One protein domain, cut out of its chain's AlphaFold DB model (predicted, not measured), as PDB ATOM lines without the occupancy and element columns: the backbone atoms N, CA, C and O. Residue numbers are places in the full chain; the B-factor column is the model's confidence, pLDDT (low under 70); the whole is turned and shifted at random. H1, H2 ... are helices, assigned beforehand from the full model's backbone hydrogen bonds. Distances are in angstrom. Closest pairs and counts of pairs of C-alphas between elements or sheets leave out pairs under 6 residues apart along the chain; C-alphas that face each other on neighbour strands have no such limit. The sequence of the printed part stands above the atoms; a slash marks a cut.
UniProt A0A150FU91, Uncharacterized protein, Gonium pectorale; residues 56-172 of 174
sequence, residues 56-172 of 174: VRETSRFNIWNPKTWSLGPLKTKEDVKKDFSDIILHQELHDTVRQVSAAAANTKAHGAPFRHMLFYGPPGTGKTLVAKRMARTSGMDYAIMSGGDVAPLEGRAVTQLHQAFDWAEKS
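Overview. This is residues 56 to 172 of the 174 residues of an uncharacterized protein of Gonium pectorale (UniProt A0A150FU91). Two lobes stand apart: H3 and H4, with short H1 and H2 by one end of H4, and the sharply kinked helix H5. Residues 139 to 147 bridge them; residues 56 to 77 loop out to H1. The printed part has 117 residues with five named helices, H1 to H5 in order along the chain, and no named strand; its class is all helix, with 63 of the 117 printed residues in helices, and it is only just compact, close to loose, with a radius of gyration of the C-alphas of 15.9 A, spanning 44 by 36 by 32 A.

Along the chain. H1, residues 78 to 82, begins at C-alpha (36.553, 18.997, 48.164). H2 is residues 84 to 87, H3 92 to 111, 28.6 A long, and H4 128 to 138, 15.3 A. H5, residues 148 to 170, 20.6 A, with a kink of 133 degrees near residue 156, ends at C-alpha (38.036, -1.493, 36.341).

Arrangement. H4 touches residues 98 to 102 of H3, at a steep tilt of 45 degrees, the same way; the closest C-alphas, of Ser 102 and Met 135, are 5.7 A apart. H1 and H2 each only just touch H4, with 3 pairs of C-alphas within 8 A; the closest, Val 81 and Asp 84, are 5.3 A and 6.6 A from Thr 138. H5 touches no helix. Every O i to N i+4 pair is within hydrogen-bond range in H1, H3 and H4, 12 of 19 in H5; H2 is too short.

Size, cuts and confidence. The printed part has no cut. The H3 to H4 link is long. Residues 62 to 86 have pLDDT under 70.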
ATOM      1  N   VAL A  56      40.328  -8.948  48.411       84.44
ATOM      2  CA  VAL A  56      40.324  -7.575  48.925       84.44
ATOM      3  C   VAL A  56      39.907  -7.587  50.391       84.44
ATOM      4  O   VAL A  56      38.763  -7.884  50.723       84.44
ATOM      5  N   ARG A  57      40.840  -7.218  51.271       82.88
ATOM      6  CA  ARG A  57      40.608  -7.101  52.718       82.88
ATOM      7  C   ARG A  57      39.876  -5.828  53.096       82.88
ATOM      8  O   ARG A  57      38.982  -5.839  53.933       82.88
ATOM      9  N   GLU A  58      40.296  -4.715  52.506       83.25
ATOM     10  CA  GLU A  58      39.742  -3.395  52.791       83.25
ATOM     11  C   GLU A  58      39.459  -2.657  51.489       83.25
ATOM     12  O   GLU A  58      40.276  -2.685  50.570       83.25
ATOM     13  N   THR A  59      38.329  -1.955  51.431       83.06
ATOM     14  CA  THR A  59      37.918  -1.164  50.269       83.06
ATOM     15  C   THR A  59      37.264   0.153  50.686       83.06
ATOM     16  O   THR A  59      36.692   0.239  51.774       83.06
ATOM     17  N   SER A  60      37.342   1.182  49.837       79.31
ATOM     18  CA  SER A  60      36.515   2.396  49.963       79.31
ATOM     19  C   SER A  60      35.102   2.236  49.411       79.31
ATOM     20  O   SER A  60      34.257   3.091  49.677       79.31
ATOM     21  N   ARG A  61      34.843   1.199  48.604       75.44
ATOM     22  CA  ARG A  61      33.560   1.043  47.914       75.44
ATOM     23  C   ARG A  61      32.460   0.674  48.901       75.44
ATOM     24  O   ARG A  61      32.672  -0.100  49.834       75.44
ATOM     25  N   PHE A  62      31.269   1.217  48.657       63.31
ATOM     26  CA  PHE A  62      30.061   0.861  49.397       63.31
ATOM     27  C   PHE A  62      29.810  -0.643  49.286       63.31
ATOM     28  O   PHE A  62      29.667  -1.171  48.184       63.31
ATOM     29  N   ASN A  63      29.741  -1.322  50.430       63.97
ATOM     30  CA  ASN A  63      29.372  -2.726  50.496       63.97
ATOM     31  C   ASN A  63      27.902  -2.830  50.911       63.97
ATOM     32  O   ASN A  63      27.572  -2.661  52.084       63.97
ATOM     33  N   ILE A  64      27.025  -3.133  49.952       56.81
ATOM     34  CA  ILE A  64      25.569  -3.241  50.171       56.81
ATOM     35  C   ILE A  64      25.236  -4.345  51.190       56.81
ATOM     36  O   ILE A  64      24.228  -4.268  51.886       56.81
ATOM     37  N   TRP A  65      26.123  -5.330  51.349       56.50
ATOM     38  CA  TRP A  65      25.958  -6.452  52.273       56.50
ATOM     39  C   TRP A  65      26.366  -6.142  53.716       56.50
ATOM     40  O   TRP A  65      26.060  -6.928  54.610       56.50
ATOM     41  N   ASN A  66      27.049  -5.015  53.973       57.75
ATOM     42  CA  ASN A  66      27.438  -4.624  55.326       57.75
ATOM     43  C   ASN A  66      26.606  -3.417  55.805       57.75
ATOM     44  O   ASN A  66      26.954  -2.269  55.482       57.75
ATOM     45  N   PRO A  67      25.565  -3.627  56.639       56.16
ATOM     46  CA  PRO A  67      24.644  -2.594  57.124       56.16
ATOM     47  C   PRO A  67      25.289  -1.643  58.144       56.16
ATOM     48  O   PRO A  67      24.602  -0.961  58.890       56.16
ATOM     49  N   LYS A  68      26.620  -1.562  58.203       52.88
ATOM     50  CA  LYS A  68      27.349  -0.494  58.901       52.88
ATOM     51  C   LYS A  68      27.822   0.605  57.939       52.88
ATOM     52  O   LYS A  68      27.990   1.748  58.352       52.88
ATOM     53  N   THR A  69      27.978   0.278  56.652       54.06
ATOM     54  CA  THR A  69      28.448   1.210  55.608       54.06
ATOM     55  C   THR A  69      27.336   2.041  54.969       54.06
ATOM     56  O   THR A  69      27.636   3.056  54.358       54.06
ATOM     57  N   TRP A  70      26.059   1.681  55.167       47.00
ATOM     58  CA  TRP A  70      24.910   2.524  54.783       47.00
ATOM     59  C   TRP A  70      24.776   3.798  55.628       47.00
ATOM     60  O   TRP A  70      23.923   4.630  55.328       47.00
ATOM     61  N   SER A  71      25.580   3.946  56.692       46.69
ATOM     62  CA  SER A  71      25.614   5.186  57.457       46.69
ATOM     63  C   SER A  71      26.047   6.308  56.512       46.69
ATOM     64  O   SER A  71      27.194   6.369  56.070       46.69
ATOM     65  N   LEU A  72      25.077   7.153  56.150       52.12
ATOM     66  CA  LEU A  72      25.236   8.384  55.383       52.12
ATOM     67  C   LEU A  72      26.147   9.331  56.173       52.12
ATOM     68  O   LEU A  72      25.693  10.243  56.859       52.12
ATOM     69  N   GLY A  73      27.449   9.061  56.133       52.53
ATOM     70  CA  GLY A  73      28.467   9.980  56.602       52.53
ATOM     71  C   GLY A  73      28.413  11.261  55.766       52.53
ATOM     72  O   GLY A  73      28.012  11.210  54.597       52.53
ATOM     73  N   PRO A  74      28.801  12.410  56.340       52.59
ATOM     74  CA  PRO A  74      28.756  13.680  55.633       52.59
ATOM     75  C   PRO A  74      29.533  13.565  54.319       52.59
ATOM     76  O   PRO A  74      30.641  13.019  54.280       52.59
ATOM     77  N   LEU A  75      28.929  14.053  53.234       52.22
ATOM     78  CA  LEU A  75      29.586  14.204  51.942       52.22
ATOM     79  C   LEU A  75      30.819  15.089  52.159       52.22
ATOM     80  O   LEU A  75      30.681  16.301  52.273       52.22
ATOM     81  N   LYS A  76      32.008  14.484  52.283       56.19
ATOM     82  CA  LYS A  76      33.264  15.228  52.442       56.19
ATOM     83  C   LYS A  76      33.405  16.203  51.276       56.19
ATOM     84  O   LYS A  76      33.494  15.779  50.119       56.19
ATOM     85  N   THR A  77      33.418  17.492  51.587       49.09
ATOM     86  CA  THR A  77      33.583  18.560  50.601       49.09
ATOM     87  C   THR A  77      35.008  18.503  50.039       49.09
ATOM     88  O   THR A  77      35.925  17.982  50.679       49.09
ATOM     89  N   LYS A  78      35.230  19.011  48.819       53.12
ATOM     90  CA  LYS A  78      36.553  18.997  48.164       53.12
ATOM     91  C   LYS A  78      37.649  19.660  49.017       53.12
ATOM     92  O   LYS A  78      38.817  19.302  48.866       53.12
ATOM     93  N   GLU A  79      37.303  20.568  49.936       53.38
ATOM     94  CA  GLU A  79      38.253  21.133  50.903       53.38
ATOM     95  C   GLU A  79      38.749  20.122  51.953       53.38
ATOM     96  O   GLU A  79      39.933  20.150  52.296       53.38
ATOM     97  N   ASP A  80      37.908  19.190  52.416       57.12
ATOM     98  CA  ASP A  80      38.299  18.163  53.397       57.12
ATOM     99  C   ASP A  80      39.300  17.173  52.801       57.12
ATOM    100  O   ASP A  80      40.196  16.695  53.488       57.12
ATOM    101  N   VAL A  81      39.181  16.911  51.498       57.41
ATOM    102  CA  VAL A  81      40.097  16.063  50.723       57.41
ATOM    103  C   VAL A  81      41.464  16.738  50.533       57.41
ATOM    104  O   VAL A  81      42.475  16.064  50.368       57.41
ATOM    105  N   LYS A  82      41.544  18.073  50.595       54.06
ATOM    106  CA  LYS A  82      42.800  18.822  50.415       54.06
ATOM    107  C   LYS A  82      43.627  18.921  51.702       54.06
ATOM    108  O   LYS A  82      44.849  19.026  51.631       54.06
ATOM    109  N   LYS A  83      42.978  18.834  52.867       58.47
ATOM    110  CA  LYS A  83      43.627  18.743  54.190       58.47
ATOM    111  C   LYS A  83      44.130  17.336  54.515       58.47
ATOM    112  O   LYS A  83      44.654  17.094  55.596       58.47
ATOM    113  N   ASP A  84      43.988  16.394  53.588       64.94
ATOM    114  CA  ASP A  84      44.183  14.998  53.923       64.94
ATOM    115  C   ASP A  84      45.659  14.641  54.187       64.94
ATOM    116  O   ASP A  84      45.889  13.748  54.976       64.94
ATOM    117  N   PHE A  85      46.667  15.320  53.633       68.94
ATOM    118  CA  PHE A  85      48.075  14.957  53.891       68.94
ATOM    119  C   PHE A  85      48.747  15.719  55.041       68.94
ATOM    120  O   PHE A  85      49.936  15.517  55.276       68.94
ATOM    121  N   SER A  86      48.046  16.619  55.736       67.50
ATOM    122  CA  SER A  86      48.642  17.373  56.854       67.50
ATOM    123  C   SER A  86      48.707  16.579  58.162       67.50
ATOM    124  O   SER A  86      49.366  17.012  59.098       67.50
ATOM    125  N   ASP A  87      48.023  15.434  58.241       77.00
ATOM    126  CA  ASP A  87      48.064  14.518  59.387       77.00
ATOM    127  C   ASP A  87      49.244  13.528  59.327       77.00
ATOM    128  O   ASP A  87      49.575  12.906  60.337       77.00
ATOM    129  N   ILE A  88      49.902  13.386  58.170       81.81
ATOM    130  CA  ILE A  88      51.046  12.489  57.992       81.81
ATOM    131  C   ILE A  88      52.346  13.269  58.175       81.81
ATOM    132  O   ILE A  88      52.668  14.164  57.395       81.81
ATOM    133  N   ILE A  89      53.133  12.877  59.175       82.81
ATOM    134  CA  ILE A  89      54.470  13.429  59.402       82.81
ATOM    135  C   ILE A  89      55.427  12.790  58.386       82.81
ATOM    136  O   ILE A  89      55.793  11.621  58.506       82.81
ATOM    137  N   LEU A  90      55.801  13.557  57.363       81.31
ATOM    138  CA  LEU A  90      56.731  13.175  56.298       81.31
ATOM    139  C   LEU A  90      57.830  14.234  56.179       81.31
ATOM    140  O   LEU A  90      57.623  15.399  56.513       81.31
ATOM    141  N   HIS A  91      58.988  13.839  55.652       85.62
ATOM    142  CA  HIS A  91      59.989  14.802  55.191       85.62
ATOM    143  C   HIS A  91      59.393  15.654  54.056       85.62
ATOM    144  O   HIS A  91      58.651  15.117  53.231       85.62
ATOM    145  N   GLN A  92      59.701  16.954  53.997       83.94
ATOM    146  CA  GLN A  92      59.046  17.889  53.064       83.94
ATOM    147  C   GLN A  92      59.146  17.440  51.598       83.94
ATOM    148  O   GLN A  92      58.151  17.432  50.881       83.94
ATOM    149  N   GLU A  93      60.303  16.918  51.191       87.62
ATOM    150  CA  GLU A  93      60.507  16.383  49.836       87.62
ATOM    151  C   GLU A  93      59.548  15.230  49.486       87.62
ATOM    152  O   GLU A  93      59.051  15.122  48.360       87.62
ATOM    153  N   LEU A  94      59.251  14.361  50.459       86.31
ATOM    154  CA  LEU A  94      58.304  13.263  50.268       86.31
ATOM    155  C   LEU A  94      56.869  13.780  50.197       86.31
ATOM    156  O   LEU A  94      56.064  13.226  49.449       86.31
ATOM    157  N   HIS A  95      56.552  14.839  50.945       86.38
ATOM    158  CA  HIS A  95      55.241  15.483  50.894       86.38
ATOM    159  C   HIS A  95      54.965  16.047  49.502       86.38
ATOM    160  O   HIS A  95      53.947  15.708  48.894       86.38
ATOM    161  N   ASP A  96      55.918  16.801  48.955       88.88
ATOM    162  CA  ASP A  96      55.817  17.385  47.618       88.88
ATOM    163  C   ASP A  96      55.705  16.311  46.537       88.88
ATOM    164  O   ASP A  96      54.841  16.394  45.660       88.88
ATOM    165  N   THR A  97      56.502  15.248  46.653       90.50
ATOM    166  CA  THR A  97      56.459  14.121  45.714       90.50
ATOM    167  C   THR A  97      55.093  13.432  45.737       90.50
ATOM    168  O   THR A  97      54.456  13.271  44.695       90.50
ATOM    169  N   VAL A  98      54.586  13.055  46.916       89.38
ATOM    170  CA  VAL A  98      53.276  12.391  47.057       89.38
ATOM    171  C   VAL A  98      52.141  13.307  46.588       89.38
ATOM    172  O   VAL A  98      51.183  12.858  45.946       89.38
ATOM    173  N   ARG A  99      52.244  14.610  46.849       88.19
ATOM    174  CA  ARG A  99      51.277  15.608  46.390       88.19
ATOM    175  C   ARG A  99      51.278  15.755  44.870       88.19
ATOM    176  O   ARG A  99      50.212  15.762  44.261       88.19
ATOM    177  N   GLN A 100      52.449  15.832  44.247       90.31
ATOM    178  CA  GLN A 100      52.571  15.905  42.793       90.31
ATOM    179  C   GLN A 100      52.010  14.643  42.137       90.31
ATOM    180  O   GLN A 100      51.279  14.712  41.150       90.31
ATOM    181  N   VAL A 101      52.318  13.487  42.715       91.12
ATOM    182  CA  VAL A 101      51.871  12.188  42.223       91.12
ATOM    183  C   VAL A 101      50.354  12.013  42.359       91.12
ATOM    184  O   VAL A 101      49.713  11.564  41.412       91.12
ATOM    185  N   SER A 102      49.758  12.412  43.485       89.94
ATOM    186  CA  SER A 102      48.294  12.397  43.655       89.94
ATOM    187  C   SER A 102      47.586  13.367  42.706       89.94
ATOM    188  O   SER A 102      46.585  13.006  42.091       89.94
ATOM    189  N   ALA A 103      48.130  14.571  42.509       89.56
ATOM    190  CA  ALA A 103      47.602  15.519  41.531       89.56
ATOM    191  C   ALA A 103      47.683  14.964  40.098       89.56
ATOM    192  O   ALA A 103      46.720  15.064  39.336       89.56
ATOM    193  N   ALA A 104      48.800  14.323  39.745       91.94
ATOM    194  CA  ALA A 104      48.952  13.645  38.464       91.94
ATOM    195  C   ALA A 104      47.920  12.520  38.305       91.94
ATOM    196  O   ALA A 104      47.250  12.474  37.282       91.94
ATOM    197  N   ALA A 105      47.716  11.678  39.323       90.88
ATOM    198  CA  ALA A 105      46.714  10.610  39.293       90.88
ATOM    199  C   ALA A 105      45.279  11.145  39.123       90.88
ATOM    200  O   ALA A 105      44.504  10.593  38.342       90.88
ATOM    201  N   ALA A 106      44.933  12.252  39.790       89.38
ATOM    202  CA  ALA A 106      43.636  12.909  39.624       89.38
ATOM    203  C   ALA A 106      43.434  13.446  38.194       89.38
ATOM    204  O   ALA A 106      42.366  13.268  37.605       89.38
ATOM    205  N   ASN A 107      44.470  14.051  37.605       90.62
ATOM    206  CA  ASN A 107      44.433  14.523  36.220       90.62
ATOM    207  C   ASN A 107      44.354  13.359  35.224       90.62
ATOM    208  O   ASN A 107      43.591  13.432  34.263       90.62
ATOM    209  N   THR A 108      45.099  12.282  35.473       90.56
ATOM    210  CA  THR A 108      45.072  11.041  34.692       90.56
ATOM    211  C   THR A 108      43.668  10.454  34.654       90.56
ATOM    212  O   THR A 108      43.168  10.152  33.573       90.56
ATOM    213  N   LYS A 109      42.993  10.387  35.807       86.69
ATOM    214  CA  LYS A 109      41.592   9.971  35.902       86.69
ATOM    215  C   LYS A 109      40.660  10.862  35.073       86.69
ATOM    216  O   LYS A 109      39.767  10.346  34.411       86.69
ATOM    217  N   ALA A 110      40.853  12.181  35.101       88.31
ATOM    218  CA  ALA A 110      40.004  13.117  34.362       88.31
ATOM    219  C   ALA A 110      40.174  13.027  32.832       88.31
ATOM    220  O   ALA A 110      39.223  13.301  32.106       88.31
ATOM    221  N   HIS A 111      41.357  12.635  32.350       91.06
ATOM    222  CA  HIS A 111      41.700  12.639  30.920       91.06
ATOM    223  C   HIS A 111      41.912  11.239  30.320       91.06
ATOM    224  O   HIS A 111      42.294  11.132  29.159       91.06
ATOM    225  N   GLY A 112      41.695  10.165  31.088       87.88
ATOM    226  CA  GLY A 112      41.863   8.788  30.609       87.88
ATOM    227  C   GLY A 112      43.308   8.412  30.259       87.88
ATOM    228  O   GLY A 112      43.533   7.577  29.388       87.88
ATOM    229  N   ALA A 113      44.296   9.036  30.903       89.56
ATOM    230  CA  ALA A 113      45.705   8.687  30.711       89.56
ATOM    231  C   ALA A 113      46.065   7.388  31.476       89.56
ATOM    232  O   ALA A 113      45.335   6.980  32.382       89.56
ATOM    233  N   PRO A 114      47.193   6.722  31.169       88.69
ATOM    234  CA  PRO A 114      47.632   5.551  31.927       88.69
ATOM    235  C   PRO A 114      48.084   5.913  33.353       88.69
ATOM    236  O   PRO A 114      48.785   6.907  33.577       88.69
ATOM    237  N   PHE A 115      47.713   5.078  34.327       89.19
ATOM    238  CA  PHE A 115      48.162   5.206  35.716       89.19
ATOM    239  C   PHE A 115      49.596   4.701  35.900       89.19
ATOM    240  O   PHE A 115      50.059   3.800  35.206       89.19
ATOM    241  N   ARG A 116      50.304   5.277  36.876       89.38
ATOM    242  CA  ARG A 116      51.658   4.851  37.250       89.38
ATOM    243  C   ARG A 116      51.599   3.819  38.372       89.38
ATOM    244  O   ARG A 116      50.872   4.010  39.344       89.38
ATOM    245  N   HIS A 117      52.415   2.775  38.273       92.19
ATOM    246  CA  HIS A 117      52.643   1.840  39.374       92.19
ATOM    247  C   HIS A 117      53.676   2.419  40.342       92.19
ATOM    248  O   HIS A 117      54.685   2.982  39.919       92.19
ATOM    249  N   MET A 118      53.416   2.304  41.644       91.56
ATOM    250  CA  MET A 118      54.244   2.903  42.692       91.56
ATOM    251  C   MET A 118      54.551   1.873  43.765       91.56
ATOM    252  O   MET A 118      53.669   1.121  44.180       91.56
ATOM    253  N   LEU A 119      55.795   1.878  44.238       93.38
ATOM    254  CA  LEU A 119      56.256   1.013  45.313       93.38
ATOM    255  C   LEU A 119      56.669   1.862  46.514       93.38
ATOM    256  O   LEU A 119      57.618   2.636  46.445       93.38
ATOM    257  N   PHE A 120      55.967   1.680  47.629       91.94
ATOM    258  CA  PHE A 120      56.338   2.264  48.914       91.94
ATOM    259  C   PHE A 120      57.161   1.241  49.702       91.94
ATOM    260  O   PHE A 120      56.653   0.169  50.030       91.94
ATOM    261  N   TYR A 121      58.409   1.567  50.043       93.81
ATOM    262  CA  TYR A 121      59.311   0.682  50.789       93.81
ATOM    263  C   TYR A 121      59.859   1.362  52.052       93.81
ATOM    264  O   TYR A 121      59.786   2.579  52.205       93.81
ATOM    265  N   GLY A 122      60.327   0.561  53.012       93.19
ATOM    266  CA  GLY A 122      60.907   1.030  54.276       93.19
ATOM    267  C   GLY A 122      60.546   0.137  55.472       93.19
ATOM    268  O   GLY A 122      59.743  -0.785  55.308       93.19
ATOM    269  N   PRO A 123      61.053   0.434  56.681       94.75
ATOM    270  CA  PRO A 123      60.818  -0.354  57.898       94.75
ATOM    271  C   PRO A 123      59.329  -0.554  58.235       94.75
ATOM    272  O   PRO A 123      58.507   0.308  57.910       94.75
ATOM    273  N   PRO A 124      58.916  -1.663  58.870       93.50
ATOM    274  CA  PRO A 124      57.519  -1.844  59.271       93.50
ATOM    275  C   PRO A 124      57.065  -0.708  60.207       93.50
ATOM    276  O   PRO A 124      57.855  -0.176  60.977       93.50
ATOM    277  N   GLY A 125      55.797  -0.299  60.112       88.94
ATOM    278  CA  GLY A 125      55.239   0.769  60.958       88.94
ATOM    279  C   GLY A 125      55.436   2.210  60.461       88.94
ATOM    280  O   GLY A 125      54.829   3.114  61.018       88.94
ATOM    281  N   THR A 126      56.166   2.457  59.365       89.12
ATOM    282  CA  THR A 126      56.389   3.825  58.830       89.12
ATOM    283  C   THR A 126      55.218   4.420  58.027       89.12
ATOM    284  O   THR A 126      55.409   5.297  57.192       89.12
ATOM    285  N   GLY A 127      53.994   3.917  58.200       89.19
ATOM    286  CA  GLY A 127      52.808   4.516  57.572       89.19
ATOM    287  C   GLY A 127      52.665   4.338  56.051       89.19
ATOM    288  O   GLY A 127      51.778   4.950  55.468       89.19
ATOM    289  N   LYS A 128      53.447   3.472  55.388       93.00
ATOM    290  CA  LYS A 128      53.348   3.210  53.929       93.00
ATOM    291  C   LYS A 128      51.915   2.964  53.437       93.00
ATOM    292  O   LYS A 128      51.440   3.621  52.516       93.00
ATOM    293  N   THR A 129      51.204   2.043  54.090       91.62
ATOM    294  CA  THR A 129      49.810   1.718  53.750       91.62
ATOM    295  C   THR A 129      48.872   2.897  54.007       91.62
ATOM    296  O   THR A 129      47.906   3.092  53.272       91.62
ATOM    297  N   LEU A 130      49.155   3.703  55.032       90.62
ATOM    298  CA  LEU A 130      48.377   4.895  55.362       90.62
ATOM    299  C   LEU A 130      48.543   5.967  54.277       90.62
ATOM    300  O   LEU A 130      47.542   6.498  53.801       90.62
ATOM    301  N   VAL A 131      49.775   6.207  53.815       90.88
ATOM    302  CA  VAL A 131      50.063   7.120  52.697       90.88
ATOM    303  C   VAL A 131      49.338   6.671  51.429       90.88
ATOM    304  O   VAL A 131      48.669   7.487  50.799       90.88
ATOM    305  N   ALA A 132      49.377   5.378  51.086       91.00
ATOM    306  CA  ALA A 132      48.679   4.849  49.911       91.00
ATOM    307  C   ALA A 132      47.149   5.043  49.988       91.00
ATOM    308  O   ALA A 132      46.536   5.534  49.038       91.00
ATOM    309  N   LYS A 133      46.532   4.734  51.142       89.94
ATOM    310  CA  LYS A 133      45.098   4.987  51.395       89.94
ATOM    311  C   LYS A 133      44.753   6.460  51.213       89.94
ATOM    312  O   LYS A 133      43.725   6.797  50.625       89.94
ATOM    313  N   ARG A 134      45.604   7.340  51.737       88.56
ATOM    314  CA  ARG A 134      45.385   8.780  51.672       88.56
ATOM    315  C   ARG A 134      45.531   9.312  50.260       88.56
ATOM    316  O   ARG A 134      44.678  10.063  49.815       88.56
ATOM    317  N   MET A 135      46.529   8.839  49.528       89.25
ATOM    318  CA  MET A 135      46.746   9.179  48.128       89.25
ATOM    319  C   MET A 135      45.547   8.834  47.246       89.25
ATOM    320  O   MET A 135      45.139   9.673  46.443       89.25
ATOM    321  N   ALA A 136      44.937   7.662  47.436       89.12
ATOM    322  CA  ALA A 136      43.710   7.298  46.729       89.12
ATOM    323  C   ALA A 136      42.561   8.270  47.048       89.12
ATOM    324  O   ALA A 136      41.949   8.823  46.135       89.12
ATOM    325  N   ARG A 137      42.336   8.566  48.338       86.12
ATOM    326  CA  ARG A 137      41.295   9.508  48.789       86.12
ATOM    327  C   ARG A 137      41.509  10.921  48.248       86.12
ATOM    328  O   ARG A 137      40.568  11.497  47.708       86.12
ATOM    329  N   THR A 138      42.731  11.449  48.329       84.94
ATOM    330  CA  THR A 138      43.075  12.792  47.837       84.94
ATOM    331  C   THR A 138      42.902  12.911  46.327       84.94
ATOM    332  O   THR A 138      42.443  13.936  45.829       84.94
ATOM    333  N   SER A 139      43.207  11.838  45.596       87.12
ATOM    334  CA  SER A 139      43.019  11.773  44.142       87.12
ATOM    335  C   SER A 139      41.557  11.524  43.739       87.12
ATOM    336  O   SER A 139      41.241  11.462  42.552       87.12
ATOM    337  N   GLY A 140      40.654  11.354  44.712       85.56
ATOM    338  CA  GLY A 140      39.245  11.044  44.484       85.56
ATOM    339  C   GLY A 140      39.007   9.664  43.871       85.56
ATOM    340  O   GLY A 140      37.991   9.490  43.198       85.56
ATOM    341  N   MET A 141      39.935   8.724  44.055       87.25
ATOM    342  CA  MET A 141      39.868   7.350  43.552       87.25
ATOM    343  C   MET A 141      39.380   6.393  44.639       87.25
ATOM    344  O   MET A 141      39.574   6.642  45.836       87.25
ATOM    345  N   ASP A 142      38.784   5.278  44.225       88.31
ATOM    346  CA  ASP A 142      38.537   4.172  45.142       88.31
ATOM    347  C   ASP A 142      39.841   3.425  45.487       88.31
ATOM    348  O   ASP A 142      40.788   3.390  44.702       88.31
ATOM    349  N   TYR A 143      39.915   2.840  46.687       89.94
ATOM    350  CA  TYR A 143      41.032   1.985  47.096       89.94
ATOM    351  C   TYR A 143      40.558   0.568  47.386       89.94
ATOM    352  O   TYR A 143      39.463   0.360  47.906       89.94
ATOM    353  N   ALA A 144      41.434  -0.394  47.115       90.69
ATOM    354  CA  ALA A 144      41.316  -1.774  47.547       90.69
ATOM    355  C   ALA A 144      42.684  -2.276  48.002       90.69
ATOM    356  O   ALA A 144      43.695  -2.026  47.348       90.69
ATOM    357  N   ILE A 145      42.721  -2.951  49.147       90.44
ATOM    358  CA  ILE A 145      43.954  -3.453  49.750       90.44
ATOM    359  C   ILE A 145      43.878  -4.967  49.800       90.44
ATOM    360  O   ILE A 145      42.964  -5.525  50.409       90.44
ATOM    361  N   MET A 146      44.871  -5.613  49.193       90.94
ATOM    362  CA  MET A 146      45.130  -7.042  49.334       90.94
ATOM    363  C   MET A 146      46.454  -7.248  50.069       90.94
ATOM    364  O   MET A 146      47.368  -6.428  49.944       90.94
ATOM    365  N   SER A 147      46.575  -8.345  50.813       88.44
ATOM    366  CA  SER A 147      47.859  -8.800  51.343       88.44
ATOM    367  C   SER A 147      48.369  -9.986  50.531       88.44
ATOM    368  O   SER A 147      47.590 -10.847  50.129       88.44
ATOM    369  N   GLY A 148      49.688 -10.100  50.350       85.56
ATOM    370  CA  GLY A 148      50.288 -11.291  49.730       85.56
ATOM    371  C   GLY A 148      49.963 -12.584  50.493       85.56
ATOM    372  O   GLY A 148      49.818 -13.643  49.886       85.56
ATOM    373  N   GLY A 149      49.744 -12.484  51.809       85.19
ATOM    374  CA  GLY A 149      49.290 -13.607  52.634       85.19
ATOM    375  C   GLY A 149      47.888 -14.120  52.283       85.19
ATOM    376  O   GLY A 149      47.587 -15.266  52.590       85.19
ATOM    377  N   ASP A 150      47.052 -13.319  51.614       83.75
ATOM    378  CA  ASP A 150      45.728 -13.756  51.148       83.75
ATOM    379  C   ASP A 150      45.814 -14.478  49.789       83.75
ATOM    380  O   ASP A 150      44.915 -15.234  49.426       83.75
ATOM    381  N   VAL A 151      46.905 -14.263  49.041       85.31
ATOM    382  CA  VAL A 151      47.154 -14.888  47.731       85.31
ATOM    383  C   VAL A 151      47.766 -16.279  47.891       85.31
ATOM    384  O   VAL A 151      47.383 -17.202  47.175       85.31
ATOM    385  N   ALA A 152      48.700 -16.443  48.835       83.50
ATOM    386  CA  ALA A 152      49.457 -17.684  49.014       83.50
ATOM    387  C   ALA A 152      48.587 -18.953  49.191       83.50
ATOM    388  O   ALA A 152      48.910 -19.963  48.569       83.50
ATOM    389  N   PRO A 153      47.463 -18.936  49.940       84.94
ATOM    390  CA  PRO A 153      46.614 -20.119  50.127       84.94
ATOM    391  C   PRO A 153      45.777 -20.518  48.902       84.94
ATOM    392  O   PRO A 153      45.110 -21.548  48.931       84.94
ATOM    393  N   LEU A 154      45.726 -19.692  47.851       82.00
ATOM    394  CA  LEU A 154      44.830 -19.906  46.708       82.00
ATOM    395  C   LEU A 154      45.417 -20.825  45.627       82.00
ATOM    396  O   LEU A 154      44.680 -21.208  44.714       82.00
ATOM    397  N   GLU A 155      46.703 -21.175  45.723       85.50
ATOM    398  CA  GLU A 155      47.418 -22.072  44.802       85.50
ATOM    399  C   GLU A 155      47.086 -21.771  43.321       85.50
ATOM    400  O   GLU A 155      47.260 -20.644  42.851       85.50
ATOM    401  N   GLY A 156      46.546 -22.746  42.577       85.75
ATOM    402  CA  GLY A 156      46.187 -22.604  41.160       85.75
ATOM    403  C   GLY A 156      45.009 -21.663  40.870       85.75
ATOM    404  O   GLY A 156      44.803 -21.283  39.721       85.75
ATOM    405  N   ARG A 157      44.235 -21.248  41.883       88.00
ATOM    406  CA  ARG A 157      43.124 -20.286  41.730       88.00
ATOM    407  C   ARG A 157      43.547 -18.837  41.970       88.00
ATOM    408  O   ARG A 157      42.730 -17.937  41.768       88.00
ATOM    409  N   ALA A 158      44.794 -18.597  42.386       88.88
ATOM    410  CA  ALA A 158      45.305 -17.261  42.678       88.88
ATOM    411  C   ALA A 158      45.178 -16.317  41.471       88.88
ATOM    412  O   ALA A 158      44.685 -15.200  41.613       88.88
ATOM    413  N   VAL A 159      45.530 -16.792  40.271       89.25
ATOM    414  CA  VAL A 159      45.447 -16.005  39.026       89.25
ATOM    415  C   VAL A 159      44.005 -15.603  38.721       89.25
ATOM    416  O   VAL A 159      43.730 -14.439  38.445       89.25
ATOM    417  N   THR A 160      43.057 -16.536  38.848       90.56
ATOM    418  CA  THR A 160      41.632 -16.251  38.631       90.56
ATOM    419  C   THR A 160      41.106 -15.214  39.623       90.56
ATOM    420  O   THR A 160      40.349 -14.329  39.239       90.56
ATOM    421  N   GLN A 161      41.510 -15.291  40.895       88.38
ATOM    422  CA  GLN A 161      41.111 -14.311  41.909       88.38
ATOM    423  C   GLN A 161      41.751 -12.937  41.678       88.38
ATOM    424  O   GLN A 161      41.095 -11.920  41.893       88.38
ATOM    425  N   LEU A 162      42.996 -12.893  41.197       90.06
ATOM    426  CA  LEU A 162      43.651 -11.648  40.798       90.06
ATOM    427  C   LEU A 162      42.929 -10.996  39.617       90.06
ATOM    428  O   LEU A 162      42.627  -9.810  39.691       90.06
ATOM    429  N   HIS A 163      42.581 -11.761  38.577       90.88
ATOM    430  CA  HIS A 163      41.791 -11.245  37.453       90.88
ATOM    431  C   HIS A 163      40.452 -10.679  37.933       90.88
ATOM    432  O   HIS A 163      40.127  -9.540  37.626       90.88
ATOM    433  N   GLN A 164      39.733 -11.405  38.794       88.94
ATOM    434  CA  GLN A 164      38.486 -10.906  39.385       88.94
ATOM    435  C   GLN A 164      38.682  -9.603  40.174       88.94
ATOM    436  O   GLN A 164      37.810  -8.735  40.147       88.94
ATOM    437  N   ALA A 165      39.810  -9.448  40.874       88.81
ATOM    438  CA  ALA A 165      40.130  -8.220  41.592       88.81
ATOM    439  C   ALA A 165      40.393  -7.039  40.644       88.81
ATOM    440  O   ALA A 165      39.907  -5.937  40.909       88.81
ATOM    441  N   PHE A 166      41.102  -7.265  39.536       90.31
ATOM    442  CA  PHE A 166      41.330  -6.246  38.508       90.31
ATOM    443  C   PHE A 166      40.044  -5.881  37.758       90.31
ATOM    444  O   PHE A 166      39.727  -4.697  37.676       90.31
ATOM    445  N   ASP A 167      39.246  -6.862  37.333       90.00
ATOM    446  CA  ASP A 167      37.946  -6.636  36.682       90.00
ATOM    447  C   ASP A 167      36.998  -5.834  37.587       90.00
ATOM    448  O   ASP A 167      36.220  -4.984  37.145       90.00
ATOM    449  N   TRP A 168      37.035  -6.111  38.891       87.06
ATOM    450  CA  TRP A 168      36.262  -5.370  39.881       87.06
ATOM    451  C   TRP A 168      36.764  -3.929  40.036       87.06
ATOM    452  O   TRP A 168      35.940  -3.018  40.179       87.06
ATOM    453  N   ALA A 169      38.083  -3.711  39.985       88.06
ATOM    454  CA  ALA A 169      38.690  -2.384  40.050       88.06
ATOM    455  C   ALA A 169      38.377  -1.550  38.795       88.06
ATOM    456  O   ALA A 169      38.042  -0.377  38.925       88.06
ATOM    457  N   GLU A 170      38.384  -2.156  37.607       87.12
ATOM    458  CA  GLU A 170      38.036  -1.493  36.341       87.12
ATOM    459  C   GLU A 170      36.568  -1.041  36.306       87.12
ATOM    460  O   GLU A 170      36.246   0.041  35.823       87.12
ATOM    461  N   LYS A 171      35.662  -1.811  36.922       84.94
ATOM    462  CA  LYS A 171      34.248  -1.429  37.093       84.94
ATOM    463  C   LYS A 171      34.036  -0.292  38.103       84.94
ATOM    464  O   LYS A 171      32.885   0.043  38.413       84.94
ATOM    465  N   SER A 172      35.092   0.255  38.707       81.25
ATOM    466  CA  SER A 172      34.981   1.403  39.607       81.25
ATOM    467  C   SER A 172      34.527   2.657  38.865       81.25
ATOM    468  O   SER A 172      35.015   2.978  37.789       81.25
TER     469      SER A 172